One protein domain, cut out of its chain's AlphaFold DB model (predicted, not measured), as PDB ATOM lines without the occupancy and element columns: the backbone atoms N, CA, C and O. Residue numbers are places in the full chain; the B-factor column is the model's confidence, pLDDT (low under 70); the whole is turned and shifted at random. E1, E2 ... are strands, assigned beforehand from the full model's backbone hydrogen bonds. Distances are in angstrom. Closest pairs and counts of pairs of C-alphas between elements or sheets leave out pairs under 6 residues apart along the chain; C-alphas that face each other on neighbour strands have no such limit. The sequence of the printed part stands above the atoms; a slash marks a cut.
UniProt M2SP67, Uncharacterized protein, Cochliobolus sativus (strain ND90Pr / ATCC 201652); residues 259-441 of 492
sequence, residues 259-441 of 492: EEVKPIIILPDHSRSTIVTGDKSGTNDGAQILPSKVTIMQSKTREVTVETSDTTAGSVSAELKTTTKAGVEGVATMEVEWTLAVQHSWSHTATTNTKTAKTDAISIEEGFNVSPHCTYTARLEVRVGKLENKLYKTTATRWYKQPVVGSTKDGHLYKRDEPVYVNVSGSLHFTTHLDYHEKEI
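AT A GLANCE: This is residues 259 to 441 of the 492 residues of an uncharacterized protein of Cochliobolus sativus (strain ND90Pr / ATCC 201652) (UniProt M2SP67). This is a long, thin rod of strands, in which E8 and E10 pair as a twisted ribbon from one end to the other and the pair E4 and E7 runs alongside for much of the way. E3 lies between E8 and E4 in one half; in the other, E5 and E6 with short E1 and E2 help wrap the strands loosely round a narrow, only partly closed tube, and short E9 folds onto the first residues of E10 at one end. The printed part has 183 residues, with no named helix and ten strands, E1 to E10 in order, in one branched, antiparallel sheet: all strand. It is loose, with a radius of gyration of the C-alphas of 22.7 A, and spans 77 by 33 by 28 A.

HOW THE PARTS SIT: E1, residues 259 to 261, is antiparallel to E8, residues 374 to 400, with N 260 and O 397 2.9 A apart, within hydrogen-bond range. E1 runs on into E2, residues 264 to 266, at 30 degrees; E2 is antiparallel to E6, residues 333 to 345, with N 266 and O 338 at 2.8 A. E3, residues 273 to 284, is antiparallel to E8, with N 278 and O 380 at 2.8 A. The closest C-alphas of E3 and E4, residues 290 to 308, are those of Gly 278 and Ile 296, 5.0 A apart. E7, residues 355 to 370, lies on one side of E4, with N 292 and O 368 at 2.8 A; E10, residues 413 to 440, lies on the other side, with N 305 and O 425 at 2.9 A. E5, residues 315 to 326, forms a hairpin with E6, with N 319 and O 341 at 2.8 A. The closest C-alphas of E5 and E7 are those of Ser 317 and Thr 356, 6.1 A apart. E6 and E10 are antiparallel, with N 336 and O 430 at 3.1 A. E8 and E10 are antiparallel at 175 degrees, with N 387 and O 426 at 2.8 A. E9, residues 408 to 410, forms a hairpin with E10, with N 410 and O 413 at 2.8 A.

IN THESE COORDINATES: E1 begins at C-alpha 259, (-14.115, -44.896, -19.003). E4 is 49.8 A long and bends by 58 degrees at residue 299; E7 is 47.0 A. E8, 66.4 A, bends by 74 degrees at residue 389, and E10, 70.7 A, by 69 degrees at residue 416, ending at C-alpha 440, (-49.788, -46.629, -67.108).

THE WHOLE: The C-alphas of Pro 403 and Ile 441 are farthest apart, at 77.2 A. The sheet is twisted. The printed part has no cut and no long link. Its mean pLDDT is 82.2; residues 297 to 301, 323 to 334 and 347 to 353 are under 70.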
ATOM      1  N   GLU A 259     -13.260 -43.721 -18.878       93.19
ATOM      2  CA  GLU A 259     -14.115 -44.896 -19.003       93.19
ATOM      3  C   GLU A 259     -14.331 -45.229 -20.483       93.19
ATOM      4  O   GLU A 259     -14.545 -44.342 -21.307       93.19
ATOM      5  N   GLU A 260     -14.297 -46.520 -20.804       93.06
ATOM      6  CA  GLU A 260     -14.718 -47.073 -22.087       93.06
ATOM      7  C   GLU A 260     -15.682 -48.234 -21.828       93.06
ATOM      8  O   GLU A 260     -15.279 -49.289 -21.340       93.06
ATOM      9  N   VAL A 261     -16.968 -48.051 -22.139       93.12
ATOM     10  CA  VAL A 261     -17.981 -49.107 -21.999       93.12
ATOM     11  C   VAL A 261     -18.169 -49.808 -23.336       93.12
ATOM     12  O   VAL A 261     -18.418 -49.163 -24.358       93.12
ATOM     13  N   LYS A 262     -18.077 -51.142 -23.344       93.38
ATOM     14  CA  LYS A 262     -18.374 -51.921 -24.549       93.38
ATOM     15  C   LYS A 262     -19.842 -51.709 -24.954       93.38
ATOM     16  O   LYS A 262     -20.724 -51.850 -24.101       93.38
ATOM     17  N   PRO A 263     -20.129 -51.392 -26.228       91.44
ATOM     18  CA  PRO A 263     -21.501 -51.196 -26.670       91.44
ATOM     19  C   PRO A 263     -22.348 -52.464 -26.532       91.44
ATOM     20  O   PRO A 263     -21.850 -53.581 -26.680       91.44
ATOM     21  N   ILE A 264     -23.639 -52.282 -26.275       90.12
ATOM     22  CA  ILE A 264     -24.620 -53.358 -26.147       90.12
ATOM     23  C   ILE A 264     -25.375 -53.485 -27.468       90.12
ATOM     24  O   ILE A 264     -25.937 -52.506 -27.954       90.12
ATOM     25  N   ILE A 265     -25.428 -54.690 -28.036       86.75
ATOM     26  CA  ILE A 265     -26.253 -54.969 -29.216       86.75
ATOM     27  C   ILE A 265     -27.674 -55.289 -28.747       86.75
ATOM     28  O   ILE A 265     -27.882 -56.206 -27.947       86.75
ATOM     29  N   ILE A 266     -28.648 -54.530 -29.244       82.56
ATOM     30  CA  ILE A 266     -30.067 -54.701 -28.941       82.56
ATOM     31  C   ILE A 266     -30.754 -55.324 -30.149       82.56
ATOM     32  O   ILE A 266     -30.719 -54.787 -31.257       82.56
ATOM     33  N   LEU A 267     -31.435 -56.439 -29.897       76.50
ATOM     34  CA  LEU A 267     -32.294 -57.107 -30.864       76.50
ATOM     35  C   LEU A 267     -33.750 -56.929 -30.412       76.50
ATOM     36  O   LEU A 267     -34.101 -57.418 -29.332       76.50
ATOM     37  N   PRO A 268     -34.578 -56.189 -31.166       72.00
ATOM     38  CA  PRO A 268     -35.978 -55.985 -30.819       72.00
ATOM     39  C   PRO A 268     -36.791 -57.275 -30.958       72.00
ATOM     40  O   PRO A 268     -36.467 -58.150 -31.756       72.00
ATOM     41  N   ASP A 269     -37.868 -57.393 -30.181       74.06
ATOM     42  CA  ASP A 269     -38.796 -58.515 -30.308       74.06
ATOM     43  C   ASP A 269     -39.705 -58.312 -31.530       74.06
ATOM     44  O   ASP A 269     -40.498 -57.367 -31.603       74.06
ATOM     45  N   HIS A 270     -39.590 -59.219 -32.499       75.38
ATOM     46  CA  HIS A 270     -40.356 -59.175 -33.743       75.38
ATOM     47  C   HIS A 270     -41.802 -59.666 -33.561       75.38
ATOM     48  O   HIS A 270     -42.654 -59.377 -34.400       75.38
ATOM     49  N   SER A 271     -42.096 -60.401 -32.482       75.00
ATOM     50  CA  SER A 271     -43.414 -61.004 -32.251       75.00
ATOM     51  C   SER A 271     -44.471 -59.981 -31.819       75.00
ATOM     52  O   SER A 271     -45.662 -60.167 -32.071       75.00
ATOM     53  N   ARG A 272     -44.040 -58.868 -31.212       72.81
ATOM     54  CA  ARG A 272     -44.897 -57.790 -30.698       72.81
ATOM     55  C   ARG A 272     -44.532 -56.454 -31.338       72.81
ATOM     56  O   ARG A 272     -44.018 -55.545 -30.684       72.81
ATOM     57  N   SER A 273     -44.805 -56.348 -32.638       82.00
ATOM     58  CA  SER A 273     -44.537 -55.141 -33.423       82.00
ATOM     59  C   SER A 273     -45.798 -54.367 -33.794       82.00
ATOM     60  O   SER A 273     -46.835 -54.954 -34.089       82.00
ATOM     61  N   THR A 274     -45.676 -53.047 -33.866       85.06
ATOM     62  CA  THR A 274     -46.646 -52.156 -34.508       85.06
ATOM     63  C   THR A 274     -46.107 -51.698 -35.859       85.06
ATOM     64  O   THR A 274     -44.894 -51.609 -36.041       85.06
ATOM     65  N   ILE A 275     -46.994 -51.416 -36.812       86.56
ATOM     66  CA  ILE A 275     -46.618 -50.905 -38.135       86.56
ATOM     67  C   ILE A 275     -46.925 -49.409 -38.173       86.56
ATOM     68  O   ILE A 275     -48.011 -48.977 -37.783       86.56
ATOM     69  N   VAL A 276     -45.952 -48.622 -38.617       86.25
ATOM     70  CA  VAL A 276     -46.094 -47.198 -38.922       86.25
ATOM     71  C   VAL A 276     -45.997 -47.050 -40.432       86.25
ATOM     72  O   VAL A 276     -45.043 -47.547 -41.023       86.25
ATOM     73  N   THR A 277     -46.971 -46.392 -41.052       88.25
ATOM     74  CA  THR A 277     -47.019 -46.243 -42.510       88.25
ATOM     75  C   THR A 277     -46.883 -44.786 -42.932       88.25
ATOM     76  O   THR A 277     -47.362 -43.878 -42.251       88.25
ATOM     77  N   GLY A 278     -46.234 -44.566 -44.069       87.56
ATOM     78  CA  GLY A 278     -46.249 -43.313 -44.812       87.56
ATOM     79  C   GLY A 278     -46.681 -43.603 -46.238       87.56
ATOM     80  O   GLY A 278     -46.190 -44.550 -46.844       87.56
ATOM     81  N   ASP A 279     -47.594 -42.806 -46.774       90.12
ATOM     82  CA  ASP A 279     -48.147 -43.016 -48.107       90.12
ATOM     83  C   ASP A 279     -47.840 -41.803 -48.995       90.12
ATOM     84  O   ASP A 279     -47.884 -40.652 -48.551       90.12
ATOM     85  N   LYS A 280     -47.547 -42.055 -50.270       91.56
ATOM     86  CA  LYS A 280     -47.429 -41.030 -51.305       91.56
ATOM     87  C   LYS A 280     -48.033 -41.532 -52.600       91.56
ATOM     88  O   LYS A 280     -47.744 -42.637 -53.046       91.56
ATOM     89  N   SER A 281     -48.823 -40.693 -53.245       92.19
ATOM     90  CA  SER A 281     -49.364 -40.971 -54.568       92.19
ATOM     91  C   SER A 281     -49.213 -39.758 -55.470       92.19
ATOM     92  O   SER A 281     -49.043 -38.629 -55.002       92.19
ATOM     93  N   GLY A 282     -49.234 -39.995 -56.776       91.88
ATOM     94  CA  GLY A 282     -49.148 -38.929 -57.759       91.88
ATOM     95  C   GLY A 282     -49.143 -39.441 -59.190       91.88
ATOM     96  O   GLY A 282     -49.408 -40.614 -59.458       91.88
ATOM     97  N   THR A 283     -48.808 -38.534 -60.098       89.75
ATOM     98  CA  THR A 283     -48.760 -38.786 -61.538       89.75
ATOM     99  C   THR A 283     -47.444 -38.263 -62.095       89.75
ATOM    100  O   THR A 283     -47.012 -37.168 -61.730       89.75
ATOM    101  N   ASN A 284     -46.809 -39.033 -62.974       91.56
ATOM    102  CA  ASN A 284     -45.727 -38.569 -63.829       91.56
ATOM    103  C   ASN A 284     -46.237 -38.484 -65.271       91.56
ATOM    104  O   ASN A 284     -46.138 -39.441 -66.029       91.56
ATOM    105  N   ASP A 285     -46.785 -37.333 -65.653       86.12
ATOM    106  CA  ASP A 285     -47.247 -37.079 -67.028       86.12
ATOM    107  C   ASP A 285     -46.099 -36.743 -67.999       86.12
ATOM    108  O   ASP A 285     -46.322 -36.555 -69.197       86.12
ATOM    109  N   GLY A 286     -44.869 -36.629 -67.489       85.81
ATOM    110  CA  GLY A 286     -43.687 -36.290 -68.267       85.81
ATOM    111  C   GLY A 286     -43.134 -37.468 -69.067       85.81
ATOM    112  O   GLY A 286     -43.452 -38.626 -68.820       85.81
ATOM    113  N   ALA A 287     -42.242 -37.152 -70.009       83.88
ATOM    114  CA  ALA A 287     -41.543 -38.131 -70.846       83.88
ATOM    115  C   ALA A 287     -40.260 -38.699 -70.198       83.88
ATOM    116  O   ALA A 287     -39.557 -39.499 -70.813       83.88
ATOM    117  N   GLN A 288     -39.915 -38.260 -68.984       90.94
ATOM    118  CA  GLN A 288     -38.698 -38.645 -68.261       90.94
ATOM    119  C   GLN A 288     -39.043 -39.296 -66.919       90.94
ATOM    120  O   GLN A 288     -40.116 -39.060 -66.366       90.94
ATOM    121  N   ILE A 289     -38.127 -40.120 -66.403       88.50
ATOM    122  CA  ILE A 289     -38.243 -40.704 -65.062       88.50
ATOM    123  C   ILE A 289     -38.279 -39.574 -64.027       88.50
ATOM    124  O   ILE A 289     -37.453 -38.662 -64.078       88.50
ATOM    125  N   LEU A 290     -39.212 -39.652 -63.080       88.62
ATOM    126  CA  LEU A 290     -39.361 -38.700 -61.983       88.62
ATOM    127  C   LEU A 290     -38.841 -39.318 -60.673       88.62
ATOM    128  O   LEU A 290     -39.491 -40.218 -60.134       88.62
ATOM    129  N   PRO A 291     -37.713 -38.841 -60.116       89.94
ATOM    130  CA  PRO A 291     -37.284 -39.218 -58.774       89.94
ATOM    131  C   PRO A 291     -38.285 -38.705 -57.737       89.94
ATOM    132  O   PRO A 291     -38.672 -37.534 -57.738       89.94
ATOM    133  N   SER A 292     -38.698 -39.576 -56.830       87.56
ATOM    134  CA  SER A 292     -39.626 -39.272 -55.750       87.56
ATOM    135  C   SER A 292     -39.158 -39.934 -54.455       87.56
ATOM    136  O   SER A 292     -38.178 -40.674 -54.416       87.56
ATOM    137  N   LYS A 293     -39.838 -39.611 -53.360       88.19
ATOM    138  CA  LYS A 293     -39.529 -40.116 -52.023       88.19
ATOM    139  C   LYS A 293     -40.773 -40.216 -51.163       88.19
ATOM    140  O   LYS A 293     -41.626 -39.324 -51.254       88.19
ATOM    141  N   VAL A 294     -40.863 -41.269 -50.355       84.50
ATOM    142  CA  VAL A 294     -41.839 -41.403 -49.265       84.50
ATOM    143  C   VAL A 294     -41.115 -41.100 -47.964       84.50
ATOM    144  O   VAL A 294     -40.035 -41.630 -47.715       84.50
ATOM    145  N   THR A 295     -41.716 -40.260 -47.128       82.44
ATOM    146  CA  THR A 295     -41.166 -39.935 -45.815       82.44
ATOM    147  C   THR A 295     -42.194 -40.269 -44.749       82.44
ATOM    148  O   THR A 295     -43.345 -39.843 -44.833       82.44
ATOM    149  N   ILE A 296     -41.769 -40.984 -43.712       81.44
ATOM    150  CA  ILE A 296     -42.514 -41.055 -42.457       81.44
ATOM    151  C   ILE A 296     -41.990 -39.929 -41.570       81.44
ATOM    152  O   ILE A 296     -40.883 -39.999 -41.043       81.44
ATOM    153  N   MET A 297     -42.793 -38.871 -41.441       66.69
ATOM    154  CA  MET A 297     -42.613 -37.801 -40.457       66.69
ATOM    155  C   MET A 297     -43.829 -37.803 -39.529       66.69
ATOM    156  O   MET A 297     -44.743 -36.998 -39.693       66.69
ATOM    157  N   GLN A 298     -43.900 -38.747 -38.592       58.78
ATOM    158  CA  GLN A 298     -44.955 -38.750 -37.577       58.78
ATOM    159  C   GLN A 298     -44.387 -38.815 -36.163       58.78
ATOM    160  O   GLN A 298     -43.385 -39.473 -35.896       58.78
ATOM    161  N   SER A 299     -45.105 -38.141 -35.262       50.50
ATOM    162  CA  SER A 299     -44.883 -37.888 -33.832       50.50
ATOM    163  C   SER A 299     -44.808 -39.126 -32.931       50.50
ATOM    164  O   SER A 299     -44.946 -39.006 -31.714       50.50
ATOM    165  N   LYS A 300     -44.579 -40.324 -33.484       59.62
ATOM    166  CA  LYS A 300     -44.267 -41.496 -32.670       59.62
ATOM    167  C   LYS A 300     -42.834 -41.370 -32.181       59.62
ATOM    168  O   LYS A 300     -41.877 -41.788 -32.830       59.62
ATOM    169  N   THR A 301     -42.724 -40.739 -31.026       63.72
ATOM    170  CA  THR A 301     -41.552 -40.772 -30.173       63.72
ATOM    171  C   THR A 301     -41.244 -42.222 -29.826       63.72
ATOM    172  O   THR A 301     -42.060 -42.921 -29.226       63.72
ATOM    173  N   ARG A 302     -40.070 -42.696 -30.244       73.56
ATOM    174  CA  ARG A 302     -39.476 -43.903 -29.677       73.56
ATOM    175  C   ARG A 302     -38.766 -43.498 -28.402       73.56
ATOM    176  O   ARG A 302     -38.002 -42.541 -28.413       73.56
ATOM    177  N   GLU A 303     -39.026 -44.222 -27.332       76.75
ATOM    178  CA  GLU A 303     -38.366 -44.031 -26.050       76.75
ATOM    179  C   GLU A 303     -37.490 -45.249 -25.783       76.75
ATOM    180  O   GLU A 303     -37.929 -46.387 -25.973       76.75
ATOM    181  N   VAL A 304     -36.253 -45.004 -25.361       82.44
ATOM    182  CA  VAL A 304     -35.375 -46.010 -24.768       82.44
ATOM    183  C   VAL A 304     -35.052 -45.544 -23.365       82.44
ATOM    184  O   VAL A 304     -34.428 -44.501 -23.180       82.44
ATOM    185  N   THR A 305     -35.475 -46.331 -22.387       86.12
ATOM    186  CA  THR A 305     -35.098 -46.143 -20.993       86.12
ATOM    187  C   THR A 305     -33.924 -47.055 -20.683       86.12
ATOM    188  O   THR A 305     -33.991 -48.261 -20.926       86.12
ATOM    189  N   VAL A 306     -32.864 -46.463 -20.148       85.25
ATOM    190  CA  VAL A 306     -31.640 -47.142 -19.735       85.25
ATOM    191  C   VAL A 306     -31.434 -46.897 -18.254       85.25
ATOM    192  O   VAL A 306     -31.451 -45.748 -17.817       85.25
ATOM    193  N   GLU A 307     -31.220 -47.969 -17.507       87.56
ATOM    194  CA  GLU A 307     -30.891 -47.939 -16.088       87.56
ATOM    195  C   GLU A 307     -29.598 -48.726 -15.834       87.56
ATOM    196  O   GLU A 307     -29.420 -49.802 -16.402       87.56
ATOM    197  N   THR A 308     -28.680 -48.185 -15.028       85.44
ATOM    198  CA  THR A 308     -27.371 -48.804 -14.731       85.44
ATOM    199  C   THR A 308     -27.268 -49.266 -13.280       85.44
ATOM    200  O   THR A 308     -27.812 -48.633 -12.378       85.44
ATOM    201  N   SER A 309     -26.518 -50.345 -13.042       82.81
ATOM    202  CA  SER A 309     -26.234 -50.862 -11.699       82.81
ATOM    203  C   SER A 309     -25.109 -50.149 -10.951       82.81
ATOM    204  O   SER A 309     -24.825 -50.515  -9.813       82.81
ATOM    205  N   ASP A 310     -24.408 -49.195 -11.571       81.25
ATOM    206  CA  ASP A 310     -23.304 -48.493 -10.912       81.25
ATOM    207  C   ASP A 310     -23.795 -47.334 -10.040       81.25
ATOM    208  O   ASP A 310     -24.077 -46.239 -10.527       81.25
ATOM    209  N   THR A 311     -23.838 -47.567  -8.733       74.88
ATOM    210  CA  THR A 311     -24.301 -46.598  -7.729       74.88
ATOM    211  C   THR A 311     -23.324 -45.468  -7.436       74.88
ATOM    212  O   THR A 311     -23.678 -44.498  -6.775       74.88
ATOM    213  N   THR A 312     -22.084 -45.564  -7.918       76.12
ATOM    214  CA  THR A 312     -21.083 -44.504  -7.734       76.12
ATOM    215  C   THR A 312     -21.054 -43.508  -8.892       76.12
ATOM    216  O   THR A 312     -20.380 -42.481  -8.795       76.12
ATOM    217  N   ALA A 313     -21.769 -43.793  -9.984       82.19
ATOM    218  CA  ALA A 313     -21.970 -42.850 -11.073       82.19
ATOM    219  C   ALA A 313     -22.990 -41.776 -10.661       82.19
ATOM    220  O   ALA A 313     -24.056 -42.078 -10.130       82.19
ATOM    221  N   GLY A 314     -22.685 -40.508 -10.936       75.25
ATOM    222  CA  GLY A 314     -23.616 -39.399 -10.715       75.25
ATOM    223  C   GLY A 314     -24.778 -39.411 -11.710       75.25
ATOM    224  O   GLY A 314     -25.914 -39.101 -11.350       75.25
ATOM    225  N   SER A 315     -24.519 -39.821 -12.955       81.50
ATOM    226  CA  SER A 315     -25.571 -40.051 -13.946       81.50
ATOM    227  C   SER A 315     -25.177 -41.081 -15.001       81.50
ATOM    228  O   SER A 315     -23.993 -41.358 -15.201       81.50
ATOM    229  N   VAL A 316     -26.162 -41.588 -15.740       86.50
ATOM    230  CA  VAL A 316     -25.952 -42.390 -16.952       86.50
ATOM    231  C   VAL A 316     -26.500 -41.663 -18.176       86.50
ATOM    232  O   VAL A 316     -27.547 -41.022 -18.117       86.50
ATOM    233  N   SER A 317     -25.800 -41.758 -19.300       85.25
ATOM    234  CA  SER A 317     -26.297 -41.351 -20.609       85.25
ATOM    235  C   SER A 317     -26.216 -42.523 -21.581       85.25
ATOM    236  O   SER A 317     -25.451 -43.475 -21.395       85.25
ATOM    237  N   ALA A 318     -27.051 -42.467 -22.612       86.38
ATOM    238  CA  ALA A 318     -27.148 -43.517 -23.602       86.38
ATOM    239  C   ALA A 318     -27.204 -42.931 -25.012       86.38
ATOM    240  O   ALA A 318     -28.010 -42.046 -25.313       86.38
ATOM    241  N   GLU A 319     -26.364 -43.455 -25.895       84.50
ATOM    242  CA  GLU A 319     -26.369 -43.141 -27.314       84.50
ATOM    243  C   GLU A 319     -26.761 -44.385 -28.103       84.50
ATOM    244  O   GLU A 319     -26.169 -45.455 -27.981       84.50
ATOM    245  N   LEU A 320     -27.782 -44.223 -28.930       80.06
ATOM    246  CA  LEU A 320     -28.338 -45.273 -29.753       80.06
ATOM    247  C   LEU A 320     -27.849 -45.087 -31.194       80.06
ATOM    248  O   LEU A 320     -28.044 -44.017 -31.772       80.06
ATOM    249  N   LYS A 321     -27.235 -46.123 -31.766       80.31
ATOM    250  CA  LYS A 321     -26.756 -46.158 -33.153       80.31
ATOM    251  C   LYS A 321     -27.503 -47.224 -33.945       80.31
ATOM    252  O   LYS A 321     -27.685 -48.336 -33.456       80.31
ATOM    253  N   THR A 322     -27.903 -46.874 -35.164       72.62
ATOM    254  CA  THR A 322     -28.523 -47.777 -36.142       72.62
ATOM    255  C   THR A 322     -27.531 -48.162 -37.219       72.62
ATOM    256  O   THR A 322     -26.896 -47.285 -37.809       72.62
ATOM    257  N   THR A 323     -27.486 -49.440 -37.562       69.69
ATOM    258  CA  THR A 323     -26.872 -49.906 -38.807       69.69
ATOM    259  C   THR A 323     -27.914 -50.628 -39.645       69.69
ATOM    260  O   THR A 323     -28.576 -51.539 -39.148       69.69
ATOM    261  N   THR A 324     -28.055 -50.222 -40.905       65.56
ATOM    262  CA  THR A 324     -28.924 -50.870 -41.888       65.56
ATOM    263  C   THR A 324     -28.168 -51.975 -42.618       65.56
ATOM    264  O   THR A 324     -27.060 -51.768 -43.112       65.56
ATOM    265  N   LYS A 325     -28.774 -53.160 -42.706       64.31
ATOM    266  CA  LYS A 325     -28.321 -54.251 -43.576       64.31
ATOM    267  C   LYS A 325     -29.228 -54.279 -44.805       64.31
ATOM    268  O   LYS A 325     -30.451 -54.291 -44.666       64.31
ATOM    269  N   ALA A 326     -28.635 -54.225 -45.998       57.84
ATOM    270  CA  ALA A 326     -29.383 -54.267 -47.252       57.84
ATOM    271  C   ALA A 326     -30.018 -55.653 -47.457       57.84
ATOM    272  O   ALA A 326     -29.361 -56.673 -47.239       57.84
ATOM    273  N   GLY A 327     -31.284 -55.676 -47.876       52.53
ATOM    274  CA  GLY A 327     -31.981 -56.888 -48.303       52.53
ATOM    275  C   GLY A 327     -31.487 -57.415 -49.652       52.53
ATOM    276  O   GLY A 327     -30.790 -56.730 -50.401       52.53
ATOM    277  N   VAL A 328     -31.846 -58.664 -49.946       42.31
ATOM    278  CA  VAL A 328     -31.506 -59.369 -51.192       42.31
ATOM    279  C   VAL A 328     -32.353 -58.820 -52.358       42.31
ATOM    280  O   VAL A 328     -33.496 -58.421 -52.149       42.31
ATOM    281  N   GLU A 329     -31.781 -58.778 -53.569       37.78
ATOM    282  CA  GLU A 329     -32.352 -58.188 -54.798       37.78
ATOM    283  C   GLU A 329     -33.859 -58.440 -55.018       37.78
ATOM    284  O   GLU A 329     -34.345 -59.564 -54.916       37.78
ATOM    285  N   GLY A 330     -34.580 -57.384 -55.419       44.25
ATOM    286  CA  GLY A 330     -35.973 -57.445 -55.891       44.25
ATOM    287  C   GLY A 330     -37.038 -56.987 -54.888       44.25
ATOM    288  O   GLY A 330     -38.164 -56.722 -55.298       44.25
ATOM    289  N   VAL A 331     -36.688 -56.827 -53.605       46.38
ATOM    290  CA  VAL A 331     -37.549 -56.251 -52.555       46.38
ATOM    291  C   VAL A 331     -36.687 -55.371 -51.646       46.38
ATOM    292  O   VAL A 331     -35.728 -55.852 -51.046       46.38
ATOM    293  N   ALA A 332     -37.004 -54.078 -51.519       58.25
ATOM    294  CA  ALA A 332     -36.281 -53.172 -50.622       58.25
ATOM    295  C   ALA A 332     -36.747 -53.377 -49.168       58.25
ATOM    296  O   ALA A 332     -37.538 -52.604 -48.629       58.25
ATOM    297  N   THR A 333     -36.291 -54.466 -48.548       63.31
ATOM    298  CA  THR A 333     -36.397 -54.674 -47.099       63.31
ATOM    299  C   THR A 333     -35.046 -54.386 -46.462       63.31
ATOM    300  O   THR A 333     -34.047 -54.983 -46.857       63.31
ATOM    301  N   MET A 334     -35.000 -53.489 -45.475       68.56
ATOM    302  CA  MET A 334     -33.791 -53.255 -44.678       68.56
ATOM    303  C   MET A 334     -34.006 -53.740 -43.248       68.56
ATOM    304  O   MET A 334     -34.999 -53.382 -42.607       68.56
ATOM    305  N   GLU A 335     -33.064 -54.532 -42.740       72.12
ATOM    306  CA  GLU A 335     -33.002 -54.870 -41.316       72.12
ATOM    307  C   GLU A 335     -32.172 -53.825 -40.570       72.12
ATOM    308  O   GLU A 335     -31.113 -53.401 -41.046       72.12
ATOM    309  N   VAL A 336     -32.646 -53.417 -39.393       73.69
ATOM    310  CA  VAL A 336     -31.958 -52.441 -38.540       73.69
ATOM    311  C   VAL A 336     -31.434 -53.126 -37.285       73.69
ATOM    312  O   VAL A 336     -32.203 -53.656 -36.485       73.69
ATOM    313  N   GLU A 337     -30.118 -53.075 -37.099       79.12
ATOM    314  CA  GLU A 337     -29.455 -53.487 -35.862       79.12
ATOM    315  C   GLU A 337     -29.148 -52.259 -35.005       79.12
ATOM    316  O   GLU A 337     -28.731 -51.210 -35.513       79.12
ATOM    317  N   TRP A 338     -29.356 -52.398 -33.697       78.75
ATOM    318  CA  TRP A 338     -29.178 -51.317 -32.742       78.75
ATOM    319  C   TRP A 338     -27.998 -51.577 -31.834       78.75
ATOM    320  O   TRP A 338     -27.891 -52.627 -31.205       78.75
ATOM    321  N   THR A 339     -27.147 -50.572 -31.714       84.88
ATOM    322  CA  THR A 339     -26.051 -50.559 -30.756       84.88
ATOM    323  C   THR A 339     -26.284 -49.444 -29.748       84.88
ATOM    324  O   THR A 339     -26.446 -48.284 -30.126       84.88
ATOM    325  N   LEU A 340     -26.297 -49.790 -28.465       85.88
ATOM    326  CA  LEU A 340     -26.421 -48.864 -27.350       85.88
ATOM    327  C   LEU A 340     -25.042 -48.643 -26.724       85.88
ATOM    328  O   LEU A 340     -24.468 -49.550 -26.121       85.88
ATOM    329  N   ALA A 341     -24.509 -47.436 -26.866       87.81
ATOM    330  CA  ALA A 341     -23.355 -46.983 -26.106       87.81
ATOM    331  C   ALA A 341     -23.842 -46.342 -24.804       87.81
ATOM    332  O   ALA A 341     -24.712 -45.476 -24.825       87.81
ATOM    333  N   VAL A 342     -23.285 -46.777 -23.680       88.31
ATOM    334  CA  VAL A 342     -23.605 -46.254 -22.348       88.31
ATOM    335  C   VAL A 342     -22.395 -45.484 -21.839       88.31
ATOM    336  O   VAL A 342     -21.264 -45.930 -22.021       88.31
ATOM    337  N   GLN A 343     -22.623 -44.330 -21.225       87.19
ATOM    338  CA  GLN A 343     -21.570 -43.532 -20.603       87.19
ATOM    339  C   GLN A 343     -22.009 -43.106 -19.209       87.19
ATOM    340  O   GLN A 343     -23.157 -42.705 -19.013       87.19
ATOM    341  N   HIS A 344     -21.096 -43.166 -18.244       88.25
ATOM    342  CA  HIS A 344     -21.344 -42.651 -16.903       88.25
ATOM    343  C   HIS A 344     -20.751 -41.250 -16.748       88.25
ATOM    344  O   HIS A 344     -19.640 -40.971 -17.203       88.25
ATOM    345  N   SER A 345     -21.484 -40.375 -16.061       83.44
ATOM    346  CA  SER A 345     -20.916 -39.164 -15.480       83.44
ATOM    347  C   SER A 345     -20.536 -39.427 -14.034       83.44
ATOM    348  O   SER A 345     -21.281 -40.054 -13.282       83.44
ATOM    349  N   TRP A 346     -19.392 -38.887 -13.636       80.62
ATOM    350  CA  TRP A 346     -18.834 -39.026 -12.292       80.62
ATOM    351  C   TRP A 346     -18.928 -37.727 -11.485       80.62
ATOM    352  O   TRP A 346     -18.427 -37.658 -10.367       80.62
ATOM    353  N   SER A 347     -19.567 -36.692 -12.044       68.94
ATOM    354  CA  SER A 347     -19.923 -35.484 -11.301       68.94
ATOM    355  C   SER A 347     -21.010 -35.829 -10.289       68.94
ATOM    356  O   SER A 347     -22.115 -36.200 -10.684       68.94
ATOM    357  N   HIS A 348     -20.706 -35.721  -9.000       55.25
ATOM    358  CA  HIS A 348     -21.687 -36.010  -7.968       55.25
ATOM    359  C   HIS A 348     -22.718 -34.878  -7.854       55.25
ATOM    360  O   HIS A 348     -22.371 -33.698  -7.806       55.25
ATOM    361  N   THR A 349     -23.986 -35.259  -7.782       53.19
ATOM    362  CA  THR A 349     -25.118 -34.404  -7.424       53.19
ATOM    363  C   THR A 349     -25.843 -35.064  -6.257       53.19
ATOM    364  O   THR A 349     -25.818 -36.287  -6.154       53.19
ATOM    365  N   ALA A 350     -26.532 -34.287  -5.412       49.94
ATOM    366  CA  ALA A 350     -27.318 -34.808  -4.279       49.94
ATOM    367  C   ALA A 350     -28.378 -35.859  -4.685       49.94
ATOM    368  O   ALA A 350     -28.953 -36.536  -3.840       49.94
ATOM    369  N   THR A 351     -28.638 -35.997  -5.984       55.09
ATOM    370  CA  THR A 351     -29.431 -37.067  -6.578       55.09
ATOM    371  C   THR A 351     -28.566 -37.784  -7.608       55.09
ATOM    372  O   THR A 351     -28.124 -37.159  -8.573       55.09
ATOM    373  N   THR A 352     -28.321 -39.080  -7.429       63.41
ATOM    374  CA  THR A 352     -27.763 -39.937  -8.483       63.41
ATOM    375  C   THR A 352     -28.870 -40.270  -9.471       63.41
ATOM    376  O   THR A 352     -29.897 -40.825  -9.077       63.41
ATOM    377  N   ASN A 353     -28.683 -39.952 -10.752       69.25
ATOM    378  CA  ASN A 353     -29.645 -40.330 -11.783       69.25
ATOM    379  C   ASN A 353     -29.124 -41.515 -12.598       69.25
ATOM    380  O   ASN A 353     -28.525 -41.359 -13.664       69.25
ATOM    381  N   THR A 354     -29.358 -42.720 -12.089       78.56
ATOM    382  CA  THR A 354     -28.982 -43.977 -12.749       78.56
ATOM    383  C   THR A 354     -29.925 -44.352 -13.886       78.56
ATOM    384  O   THR A 354     -29.724 -45.401 -14.494       78.56
ATOM    385  N   LYS A 355     -30.914 -43.506 -14.204       84.69
ATOM    386  CA  LYS A 355     -31.909 -43.722 -15.249       84.69
ATOM    387  C   LYS A 355     -31.891 -42.587 -16.270       84.69
ATOM    388  O   LYS A 355     -31.991 -41.412 -15.933       84.69
ATOM    389  N   THR A 356     -31.846 -42.928 -17.550       85.00
ATOM    390  CA  THR A 356     -32.018 -41.960 -18.638       85.00
ATOM    391  C   THR A 356     -33.064 -42.454 -19.618       85.00
ATOM    392  O   THR A 356     -33.088 -43.632 -19.969       85.00
ATOM    393  N   ALA A 357     -33.911 -41.543 -20.086       84.56
ATOM    394  CA  ALA A 357     -34.826 -41.787 -21.189       84.56
ATOM    395  C   ALA A 357     -34.334 -40.992 -22.398       84.56
ATOM    396  O   ALA A 357     -34.182 -39.771 -22.329       84.56
ATOM    397  N   LYS A 358     -34.050 -41.683 -23.502       80.00
ATOM    398  CA  LYS A 358     -33.780 -41.042 -24.786       80.00
ATOM    399  C   LYS A 358     -35.004 -41.183 -25.665       80.00
ATOM    400  O   LYS A 358     -35.439 -42.301 -25.947       80.00
ATOM    401  N   THR A 359     -35.501 -40.043 -26.122       78.31
ATOM    402  CA  THR A 359     -36.677 -39.976 -26.973       78.31
ATOM    403  C   THR A 359     -36.312 -39.386 -28.325       78.31
ATOM    404  O   THR A 359     -35.915 -38.227 -28.402       78.31
ATOM    405  N   ASP A 360     -36.482 -40.166 -29.389       72.56
ATOM    406  CA  ASP A 360     -36.252 -39.712 -30.763       72.56
ATOM    407  C   ASP A 360     -37.540 -39.848 -31.587       72.56
ATOM    408  O   ASP A 360     -38.344 -40.756 -31.365       72.56
ATOM    409  N   ALA A 361     -37.728 -38.996 -32.592       75.06
ATOM    410  CA  ALA A 361     -38.770 -39.205 -33.594       75.06
ATOM    411  C   ALA A 361     -38.331 -40.258 -34.624       75.06
ATOM    412  O   ALA A 361     -37.153 -40.353 -34.984       75.06
ATOM    413  N   ILE A 362     -39.278 -41.041 -35.138       74.69
ATOM    414  CA  ILE A 362     -39.031 -41.880 -36.315       74.69
ATOM    415  C   ILE A 362     -39.071 -40.971 -37.547       74.69
ATOM    416  O   ILE A 362     -40.129 -40.463 -37.913       74.69
ATOM    417  N   SER A 363     -37.910 -40.771 -38.173       80.94
ATOM    418  CA  SER A 363     -37.765 -40.078 -39.454       80.94
ATOM    419  C   SER A 363     -37.029 -41.003 -40.413       80.94
ATOM    420  O   SER A 363     -35.828 -41.221 -40.272       80.94
ATOM    421  N   ILE A 364     -37.782 -41.623 -41.319       79.88
ATOM    422  CA  ILE A 364     -37.260 -42.538 -42.339       79.88
ATOM    423  C   ILE A 364     -37.735 -42.021 -43.692       79.88
ATOM    424  O   ILE A 364     -38.911 -41.679 -43.859       79.88
ATOM    425  N   GLU A 365     -36.800 -41.934 -44.629       82.81
ATOM    426  CA  GLU A 365     -37.011 -41.472 -45.993       82.81
ATOM    427  C   GLU A 365     -36.499 -42.542 -46.951       82.81
ATOM    428  O   GLU A 365     -35.339 -42.934 -46.863       82.81
ATOM    429  N   GLU A 366     -37.361 -42.982 -47.863       83.62
ATOM    430  CA  GLU A 366     -37.004 -43.935 -48.912       83.62
ATOM    431  C   GLU A 366     -37.289 -43.322 -50.283       83.62
ATOM    432  O   GLU A 366     -38.382 -42.803 -50.547       83.62
ATOM    433  N   GLY A 367     -36.276 -43.352 -51.147       84.25
ATOM    434  CA  GLY A 367     -36.339 -42.839 -52.512       84.25
ATOM    435  C   GLY A 367     -36.818 -43.899 -53.502       84.25
ATOM    436  O   GLY A 367     -36.513 -45.078 -53.358       84.25
ATOM    437  N   PHE A 368     -37.540 -43.477 -54.537       85.81
ATOM    438  CA  PHE A 368     -37.975 -44.340 -55.635       85.81
ATOM    439  C   PHE A 368     -38.079 -43.553 -56.945       85.81
ATOM    440  O   PHE A 368     -38.176 -42.326 -56.942       85.81
ATOM    441  N   ASN A 369     -38.058 -44.258 -58.073       89.56
ATOM    442  CA  ASN A 369     -38.111 -43.663 -59.407       89.56
ATOM    443  C   ASN A 369     -39.443 -43.991 -60.076       89.56
ATOM    444  O   ASN A 369     -39.815 -45.158 -60.129       89.56
ATOM    445  N   VAL A 370     -40.119 -42.969 -60.603       87.44
ATOM    446  CA  VAL A 370     -41.413 -43.105 -61.279       87.44
ATOM    447  C   VAL A 370     -41.239 -43.068 -62.788       87.44
ATOM    448  O   VAL A 370     -40.714 -42.088 -63.325       87.44
ATOM    449  N   SER A 371     -41.711 -44.097 -63.487       91.25
ATOM    450  CA  SER A 371     -41.670 -44.172 -64.948       91.25
ATOM    451  C   SER A 371     -42.484 -43.051 -65.616       91.25
ATOM    452  O   SER A 371     -43.439 -42.537 -65.023       91.25
ATOM    453  N   PRO A 372     -42.121 -42.643 -66.847       90.25
ATOM    454  CA  PRO A 372     -42.924 -41.737 -67.666       90.25
ATOM    455  C   PRO A 372     -44.359 -42.236 -67.867       90.25
ATOM    456  O   PRO A 372     -44.578 -43.429 -68.048       90.25
ATOM    457  N   HIS A 373     -45.314 -41.312 -67.931       87.62
ATOM    458  CA  HIS A 373     -46.727 -41.573 -68.236       87.62
ATOM    459  C   HIS A 373     -47.417 -42.607 -67.328       87.62
ATOM    460  O   HIS A 373     -48.275 -43.368 -67.783       87.62
ATOM    461  N   CYS A 374     -47.089 -42.599 -66.037       89.44
ATOM    462  CA  CYS A 374     -47.694 -43.472 -65.031       89.44
ATOM    463  C   CYS A 374     -48.360 -42.667 -63.908       89.44
ATOM    464  O   CYS A 374     -47.888 -41.598 -63.513       89.44
ATOM    465  N   THR A 375     -49.428 -43.212 -63.330       90.44
ATOM    466  CA  THR A 375     -49.795 -42.913 -61.942       90.44
ATOM    467  C   THR A 375     -49.049 -43.861 -61.017       90.44
ATOM    468  O   THR A 375     -48.714 -44.983 -61.400       90.44
ATOM    469  N   TYR A 376     -48.766 -43.415 -59.799       90.06
ATOM    470  CA  TYR A 376     -48.042 -44.219 -58.825       90.06
ATOM    471  C   TYR A 376     -48.645 -44.113 -57.429       90.06
ATOM    472  O   TYR A 376     -49.210 -43.086 -57.038       90.06
ATOM    473  N   THR A 377     -48.464 -45.184 -56.662       90.81
ATOM    474  CA  THR A 377     -48.717 -45.249 -55.223       90.81
ATOM    475  C   THR A 377     -47.529 -45.922 -54.558       90.81
ATOM    476  O   THR A 377     -47.157 -47.033 -54.926       90.81
ATOM    477  N   ALA A 378     -46.941 -45.247 -53.580       88.56
ATOM    478  CA  ALA A 378     -45.841 -45.738 -52.776       88.56
ATOM    479  C   ALA A 378     -46.262 -45.725 -51.303       88.56
ATOM    480  O   ALA A 378     -46.715 -44.695 -50.798       88.56
ATOM    481  N   ARG A 379     -46.099 -46.854 -50.618       89.38
ATOM    482  CA  ARG A 379     -46.344 -47.014 -49.186       89.38
ATOM    483  C   ARG A 379     -45.060 -47.482 -48.517       89.38
ATOM    484  O   ARG A 379     -44.567 -48.566 -48.795       89.38
ATOM    485  N   LEU A 380     -44.532 -46.670 -47.614       87.50
ATOM    486  CA  LEU A 380     -43.445 -47.053 -46.727       87.50
ATOM    487  C   LEU A 380     -44.042 -47.609 -45.434       87.50
ATOM    488  O   LEU A 380     -44.805 -46.919 -44.765       87.50
ATOM    489  N   GLU A 381     -43.676 -48.828 -45.066       88.19
ATOM    490  CA  GLU A 381     -44.014 -49.464 -43.799       88.19
ATOM    491  C   GLU A 381     -42.765 -49.596 -42.926       88.19
ATOM    492  O   GLU A 381     -41.727 -50.103 -43.349       88.19
ATOM    493  N   VAL A 382     -42.869 -49.164 -41.675       85.56
ATOM    494  CA  VAL A 382     -41.819 -49.285 -40.665       85.56
ATOM    495  C   VAL A 382     -42.369 -50.096 -39.508       85.56
ATOM    496  O   VAL A 382     -43.340 -49.703 -38.858       85.56
ATOM    497  N   ARG A 383     -41.736 -51.233 -39.221       86.38
ATOM    498  CA  ARG A 383     -42.089 -52.074 -38.076       86.38
ATOM    499  C   ARG A 383     -41.355 -51.602 -36.833       86.38
ATOM    500  O   ARG A 383     -40.130 -51.510 -36.841       86.38
ATOM    501  N   VAL A 384     -42.112 -51.336 -35.772       84.75
ATOM    502  CA  VAL A 384     -41.635 -50.901 -34.455       84.75
ATOM    503  C   VAL A 384     -41.936 -51.985 -33.429       84.75
ATOM    504  O   VAL A 384     -43.098 -52.252 -33.135       84.75
ATOM    505  N   GLY A 385     -40.893 -52.614 -32.900       82.00
ATOM    506  CA  GLY A 385     -40.963 -53.673 -31.898       82.00
ATOM    507  C   GLY A 385     -40.850 -53.111 -30.490       82.00
ATOM    508  O   GLY A 385     -40.114 -52.149 -30.252       82.00
ATOM    509  N   LYS A 386     -41.574 -53.719 -29.550       82.31
ATOM    510  CA  LYS A 386     -41.413 -53.422 -28.125       82.31
ATOM    511  C   LYS A 386     -40.122 -54.068 -27.612       82.31
ATOM    512  O   LYS A 386     -39.848 -55.231 -27.890       82.31
ATOM    513  N   LEU A 387     -39.353 -53.323 -26.830       81.00
ATOM    514  CA  LEU A 387     -38.303 -53.873 -25.985       81.00
ATOM    515  C   LEU A 387     -38.911 -54.174 -24.621       81.00
ATOM    516  O   LEU A 387     -39.218 -53.258 -23.851       81.00
ATOM    517  N   GLU A 388     -39.121 -55.458 -24.336       80.06
ATOM    518  CA  GLU A 388     -39.406 -55.883 -22.969       80.06
ATOM    519  C   GLU A 388     -38.226 -55.547 -22.061       80.06
ATOM    520  O   GLU A 388     -37.082 -55.484 -22.515       80.06
ATOM    521  N   ASN A 389     -38.530 -55.302 -20.787       83.31
ATOM    522  CA  ASN A 389     -37.533 -54.951 -19.791       83.31
ATOM    523  C   ASN A 389     -36.474 -56.057 -19.711       83.31
ATOM    524  O   ASN A 389     -36.771 -57.160 -19.248       83.31
ATOM    525  N   LYS A 390     -35.273 -55.784 -20.223       85.38
ATOM    526  CA  LYS A 390     -34.227 -56.790 -20.380       85.38
ATOM    527  C   LYS A 390     -32.918 -56.290 -19.803       85.38
ATOM    528  O   LYS A 390     -32.420 -55.229 -20.180       85.38
ATOM    529  N   LEU A 391     -32.332 -57.126 -18.952       88.00
ATOM    530  CA  LEU A 391     -31.010 -56.897 -18.407       88.00
ATOM    531  C   LEU A 391     -29.934 -57.338 -19.402       88.00
ATOM    532  O   LEU A 391     -29.907 -58.480 -19.867       88.00
ATOM    533  N   TYR A 392     -29.016 -56.427 -19.688       89.12
ATOM    534  CA  TYR A 392     -27.805 -56.666 -20.448       89.12
ATOM    535  C   TYR A 392     -26.601 -56.569 -19.517       89.12
ATOM    536  O   TYR A 392     -26.550 -55.727 -18.623       89.12
ATOM    537  N   LYS A 393     -25.605 -57.421 -19.749       91.19
ATOM    538  CA  LYS A 393     -24.305 -57.343 -19.086       91.19
ATOM    539  C   LYS A 393     -23.276 -56.881 -20.103       91.19
ATOM    540  O   LYS A 393     -23.105 -57.525 -21.136       91.19
ATOM    541  N   THR A 394     -22.581 -55.794 -19.799       91.81
ATOM    542  CA  THR A 394     -21.436 -55.313 -20.576       91.81
ATOM    543  C   THR A 394     -20.211 -55.142 -19.674       91.81
ATOM    544  O   THR A 394     -20.244 -55.456 -18.482       91.81
ATOM    545  N   THR A 395     -19.100 -54.695 -20.249       93.56
ATOM    546  CA  THR A 395     -17.853 -54.420 -19.533       93.56
ATOM    547  C   THR A 395     -17.484 -52.956 -19.710       93.56
ATOM    548  O   THR A 395     -17.400 -52.479 -20.842       93.56
ATOM    549  N   ALA A 396     -17.238 -52.271 -18.596       93.50
ATOM    550  CA  ALA A 396     -16.582 -50.974 -18.567       93.50
ATOM    551  C   ALA A 396     -15.101 -51.160 -18.246       93.50
ATOM    552  O   ALA A 396     -14.743 -51.758 -17.235       93.50
ATOM    553  N   THR A 397     -14.244 -50.621 -19.098       95.31
ATOM    554  CA  THR A 397     -12.819 -50.480 -18.828       95.31
ATOM    555  C   THR A 397     -12.581 -49.095 -18.241       95.31
ATOM    556  O   THR A 397     -12.927 -48.083 -18.852       95.31
ATOM    557  N   ARG A 398     -12.011 -49.038 -17.038       94.69
ATOM    558  CA  ARG A 398     -11.842 -47.808 -16.260       94.69
ATOM    559  C   ARG A 398     -10.392 -47.593 -15.876       94.69
ATOM    560  O   ARG A 398      -9.676 -48.547 -15.575       94.69
ATOM    561  N   TRP A 399      -9.974 -46.330 -15.864       95.00
ATOM    562  CA  TRP A 399      -8.635 -45.924 -15.443       95.00
ATOM    563  C   TRP A 399      -8.698 -44.993 -14.241       95.00
ATOM    564  O   TRP A 399      -9.494 -44.056 -14.206       95.00
ATOM    565  N   TYR A 400      -7.796 -45.215 -13.292       92.69
ATOM    566  CA  TYR A 400      -7.725 -44.507 -12.019       92.69
ATOM    567  C   TYR A 400      -6.334 -43.909 -11.800       92.69
ATOM    568  O   TYR A 400      -5.331 -44.448 -12.274       92.69
ATOM    569  N   LYS A 401      -6.261 -42.809 -11.038       91.56
ATOM    570  CA  LYS A 401      -4.980 -42.199 -10.622       91.56
ATOM    571  C   LYS A 401      -4.254 -43.005  -9.541       91.56
ATOM    572  O   LYS A 401      -3.055 -42.831  -9.354       91.56
ATOM    573  N   GLN A 402      -4.974 -43.866  -8.831       87.81
ATOM    574  CA  GLN A 402      -4.471 -44.645  -7.705       87.81
ATOM    575  C   GLN A 402      -4.930 -46.104  -7.815       87.81
ATOM    576  O   GLN A 402      -5.923 -46.369  -8.499       87.81
ATOM    577  N   PRO A 403      -4.222 -47.058  -7.182       85.81
ATOM    578  CA  PRO A 403      -4.582 -48.464  -7.269       85.81
ATOM    579  C   PRO A 403      -5.942 -48.726  -6.616       85.81
ATOM    580  O   PRO A 403      -6.162 -48.372  -5.459       85.81
ATOM    581  N   VAL A 404      -6.818 -49.408  -7.352       86.19
ATOM    582  CA  VAL A 404      -8.077 -49.993  -6.853       86.19
ATOM    583  C   VAL A 404      -7.991 -51.523  -6.909       86.19
ATOM    584  O   VAL A 404      -7.134 -52.074  -7.610       86.19
ATOM    585  N   VAL A 405      -8.843 -52.241  -6.170       84.94
ATOM    586  CA  VAL A 405      -8.788 -53.719  -6.107       84.94
ATOM    587  C   VAL A 405      -8.921 -54.321  -7.499       84.94
ATOM    588  O   VAL A 405      -9.823 -53.959  -8.244       84.94
ATOM    589  N   GLY A 406      -8.025 -55.242  -7.859       87.94
ATOM    590  CA  GLY A 406      -8.061 -55.916  -9.160       87.94
ATOM    591  C   GLY A 406      -7.620 -55.048 -10.342       87.94
ATOM    592  O   GLY A 406      -7.685 -55.506 -11.480       87.94
ATOM    593  N   SER A 407      -7.156 -53.816 -10.103       91.50
ATOM    594  CA  SER A 407      -6.545 -53.010 -11.160       91.50
ATOM    595  C   SER A 407      -5.136 -53.488 -11.509       91.50
ATOM    596  O   SER A 407      -4.401 -54.031 -10.682       91.50
ATOM    597  N   THR A 408      -4.745 -53.247 -12.754       95.81
ATOM    598  CA  THR A 408      -3.401 -53.475 -13.286       95.81
ATOM    599  C   THR A 408      -2.800 -52.145 -13.717       95.81
ATOM    600  O   THR A 408      -3.513 -51.242 -14.145       95.81
ATOM    601  N   LYS A 409      -1.486 -51.980 -13.565       95.19
ATOM    602  CA  LYS A 409      -0.821 -50.733 -13.951       95.19
ATOM    603  C   LYS A 409      -0.786 -50.604 -15.479       95.19
ATOM    604  O   LYS A 409      -0.345 -51.526 -16.155       95.19
ATOM    605  N   ASP A 410      -1.197 -49.450 -15.991       95.31
ATOM    606  CA  ASP A 410      -1.215 -49.087 -17.411       95.31
ATOM    607  C   ASP A 410      -0.598 -47.686 -17.565       95.31
ATOM    608  O   ASP A 410      -1.228 -46.659 -17.291       95.31
ATOM    609  N   GLY A 411       0.701 -47.638 -17.874       94.19
ATOM    610  CA  GLY A 411       1.485 -46.401 -17.834       94.19
ATOM    611  C   GLY A 411       1.528 -45.772 -16.432       94.19
ATOM    612  O   GLY A 411       2.030 -46.376 -15.479       94.19
ATOM    613  N   HIS A 412       1.019 -44.542 -16.311       94.56
ATOM    614  CA  HIS A 412       0.903 -43.805 -15.040       94.56
ATOM    615  C   HIS A 412      -0.446 -44.008 -14.332       94.56
ATOM    616  O   HIS A 412      -0.698 -43.374 -13.311       94.56
ATOM    617  N   LEU A 413      -1.313 -44.865 -14.876       95.44
ATOM    618  CA  LEU A 413      -2.672 -45.094 -14.399       95.44
ATOM    619  C   LEU A 413      -2.864 -46.546 -13.965       95.44
ATOM    620  O   LEU A 413      -2.025 -47.414 -14.204       95.44
ATOM    621  N   TYR A 414      -4.002 -46.801 -13.331       94.50
ATOM    622  CA  TYR A 414      -4.432 -48.127 -12.909       94.50
ATOM    623  C   TYR A 414      -5.710 -48.494 -13.658       94.50
ATOM    624  O   TYR A 414      -6.732 -47.837 -13.488       94.50
ATOM    625  N   LYS A 415      -5.635 -49.514 -14.510       95.88
ATOM    626  CA  LYS A 415      -6.708 -49.987 -15.383       95.88
ATOM    627  C   LYS A 415      -7.452 -51.160 -14.748       95.88
ATOM    628  O   LYS A 415      -6.813 -52.091 -14.259       95.88
ATOM    629  N   ARG A 416      -8.783 -51.158 -14.808       94.75
ATOM    630  CA  ARG A 416      -9.637 -52.260 -14.345       94.75
ATOM    631  C   ARG A 416     -10.825 -52.470 -15.279       94.75
ATOM    632  O   ARG A 416     -11.418 -51.501 -15.739       94.75
ATOM    633  N   ASP A 417     -11.158 -53.731 -15.531       94.62
ATOM    634  CA  ASP A 417     -12.387 -54.115 -16.225       94.62
ATOM    635  C   ASP A 417     -13.466 -54.462 -15.196       94.62
ATOM    636  O   ASP A 417     -13.240 -55.260 -14.285       94.62
ATOM    637  N   GLU A 418     -14.639 -53.857 -15.345       90.81
ATOM    638  CA  GLU A 418     -15.754 -53.968 -14.409       90.81
ATOM    639  C   GLU A 418     -17.031 -54.374 -15.148       90.81
ATOM    640  O   GLU A 418     -17.318 -53.845 -16.228       90.81
ATOM    641  N   PRO A 419     -17.817 -55.323 -14.611       91.31
ATOM    642  CA  PRO A 419     -19.122 -55.621 -15.171       91.31
ATOM    643  C   PRO A 419     -20.066 -54.443 -14.920       91.31
ATOM    644  O   PRO A 419     -20.194 -53.975 -13.792       91.31
ATOM    645  N   VAL A 420     -20.766 -54.010 -15.964       89.06
ATOM    646  CA  VAL A 420     -21.868 -53.051 -15.853       89.06
ATOM    647  C   VAL A 420     -23.137 -53.760 -16.286       89.06
ATOM    648  O   VAL A 420     -23.192 -54.330 -17.382       89.06
ATOM    649  N   TYR A 421     -24.143 -53.748 -15.419       90.12
ATOM    650  CA  TYR A 421     -25.463 -54.257 -15.745       90.12
ATOM    651  C   TYR A 421     -26.343 -53.089 -16.158       90.12
ATOM    652  O   TYR A 421     -26.399 -52.065 -15.481       90.12
ATOM    653  N   VAL A 422     -26.976 -53.246 -17.313       89.12
ATOM    654  CA  VAL A 422     -27.776 -52.210 -17.946       89.12
ATOM    655  C   VAL A 422     -29.140 -52.787 -18.243       89.12
ATOM    656  O   VAL A 422     -29.274 -53.728 -19.026       89.12
ATOM    657  N   ASN A 423     -30.155 -52.224 -17.616       89.44
ATOM    658  CA  ASN A 423     -31.528 -52.585 -17.868       89.44
ATOM    659  C   ASN A 423     -32.091 -51.678 -18.969       89.44
ATOM    660  O   ASN A 423     -31.983 -50.454 -18.883       89.44
ATOM    661  N   VAL A 424     -32.633 -52.275 -20.032       87.50
ATOM    662  CA  VAL A 424     -33.122 -51.546 -21.208       87.50
ATOM    663  C   VAL A 424     -34.576 -51.907 -21.476       87.50
ATOM    664  O   VAL A 424     -34.932 -53.082 -21.551       87.50
ATOM    665  N   SER A 425     -35.413 -50.890 -21.669       87.50
ATOM    666  CA  SER A 425     -36.815 -51.036 -22.077       87.50
ATOM    667  C   SER A 425     -37.212 -49.920 -23.044       87.50
ATOM    668  O   SER A 425     -36.527 -48.899 -23.133       87.50
ATOM    669  N   GLY A 426     -38.293 -50.110 -23.807       86.44
ATOM    670  CA  GLY A 426     -38.723 -49.104 -24.779       86.44
ATOM    671  C   GLY A 426     -39.342 -49.663 -26.054       86.44
ATOM    672  O   GLY A 426     -39.987 -50.709 -26.041       86.44
ATOM    673  N   SER A 427     -39.167 -48.950 -27.169       83.69
ATOM    674  CA  SER A 427     -39.607 -49.385 -28.506       83.69
ATOM    675  C   SER A 427     -38.596 -48.989 -29.583       83.69
ATOM    676  O   SER A 427     -38.138 -47.851 -29.598       83.69
ATOM    677  N   LEU A 428     -38.276 -49.896 -30.510       81.81
ATOM    678  CA  LEU A 428     -37.306 -49.670 -31.592       81.81
ATOM    679  C   LEU A 428     -37.849 -50.149 -32.939       81.81
ATOM    680  O   LEU A 428     -38.540 -51.162 -33.005       81.81
ATOM    681  N   HIS A 429     -37.525 -49.445 -34.026       82.94
ATOM    682  CA  HIS A 429     -37.847 -49.932 -35.370       82.94
ATOM    683  C   HIS A 429     -36.836 -50.980 -35.833       82.94
ATOM    684  O   HIS A 429     -35.678 -50.901 -35.449       82.94
ATOM    685  N   PHE A 430     -37.242 -51.950 -36.644       78.50
ATOM    686  CA  PHE A 430     -36.347 -53.059 -37.019       78.50
ATOM    687  C   PHE A 430     -36.469 -53.529 -38.464       78.50
ATOM    688  O   PHE A 430     -35.573 -54.202 -38.967       78.50
ATOM    689  N   THR A 431     -37.541 -53.135 -39.149       81.81
ATOM    690  CA  THR A 431     -37.719 -53.424 -40.570       81.81
ATOM    691  C   THR A 431     -38.362 -52.237 -41.257       81.81
ATOM    692  O   THR A 431     -39.355 -51.701 -40.756       81.81
ATOM    693  N   THR A 432     -37.816 -51.859 -42.408       82.12
ATOM    694  CA  THR A 432     -38.452 -50.943 -43.359       82.12
ATOM    695  C   THR A 432     -38.856 -51.726 -44.605       82.12
ATOM    696  O   THR A 432     -38.147 -52.642 -45.029       82.12
ATOM    697  N   HIS A 433     -40.024 -51.418 -45.156       85.62
ATOM    698  CA  HIS A 433     -40.545 -52.040 -46.366       85.62
ATOM    699  C   HIS A 433     -41.210 -50.977 -47.235       85.62
ATOM    700  O   HIS A 433     -42.143 -50.317 -46.789       85.62
ATOM    701  N   LEU A 434     -40.728 -50.804 -48.463       85.44
ATOM    702  CA  LEU A 434     -41.358 -49.929 -49.445       85.44
ATOM    703  C   LEU A 434     -42.178 -50.773 -50.424       85.44
ATOM    704  O   LEU A 434     -41.613 -51.534 -51.207       85.44
ATOM    705  N   ASP A 435     -43.494 -50.601 -50.390       87.19
ATOM    706  CA  ASP A 435     -44.418 -51.138 -51.382       87.19
ATOM    707  C   ASP A 435     -44.672 -50.080 -52.464       87.19
ATOM    708  O   ASP A 435     -45.093 -48.957 -52.169       87.19
ATOM    709  N   TYR A 436     -44.370 -50.410 -53.719       87.00
ATOM    710  CA  TYR A 436     -44.378 -49.467 -54.833       87.00
ATOM    711  C   TYR A 436     -45.121 -50.030 -56.038       87.00
ATOM    712  O   TYR A 436     -44.747 -51.071 -56.573       87.00
ATOM    713  N   HIS A 437     -46.133 -49.293 -56.503       88.75
ATOM    714  CA  HIS A 437     -46.935 -49.666 -57.665       88.75
ATOM    715  C   HIS A 437     -47.039 -48.520 -58.661       88.75
ATOM    716  O   HIS A 437     -47.324 -47.378 -58.288       88.75
ATOM    717  N   GLU A 438     -46.895 -48.861 -59.939       90.19
ATOM    718  CA  GLU A 438     -47.164 -47.982 -61.071       90.19
ATOM    719  C   GLU A 438     -48.331 -48.503 -61.900       90.19
ATOM    720  O   GLU A 438     -48.564 -49.708 -62.018       90.19
ATOM    721  N   LYS A 439     -49.046 -47.576 -62.529       89.00
ATOM    722  CA  LYS A 439     -50.069 -47.882 -63.515       89.00
ATOM    723  C   LYS A 439     -49.953 -46.916 -64.684       89.00
ATOM    724  O   LYS A 439     -50.033 -45.707 -64.491       89.00
ATOM    725  N   GLU A 440     -49.815 -47.450 -65.895       87.12
ATOM    726  CA  GLU A 440     -49.788 -46.629 -67.108       87.12
ATOM    727  C   GLU A 440     -51.061 -45.787 -67.237       87.12
ATOM    728  O   GLU A 440     -52.187 -46.258 -67.024       87.12
ATOM    729  N   ILE A 441     -50.876 -44.530 -67.629       82.94
ATOM    730  CA  ILE A 441     -51.967 -43.626 -67.962       82.94
ATOM    731  C   ILE A 441     -52.497 -44.046 -69.334       82.94
ATOM    732  O   ILE A 441     -51.742 -44.039 -70.312       82.94
TER     733      ILE A 441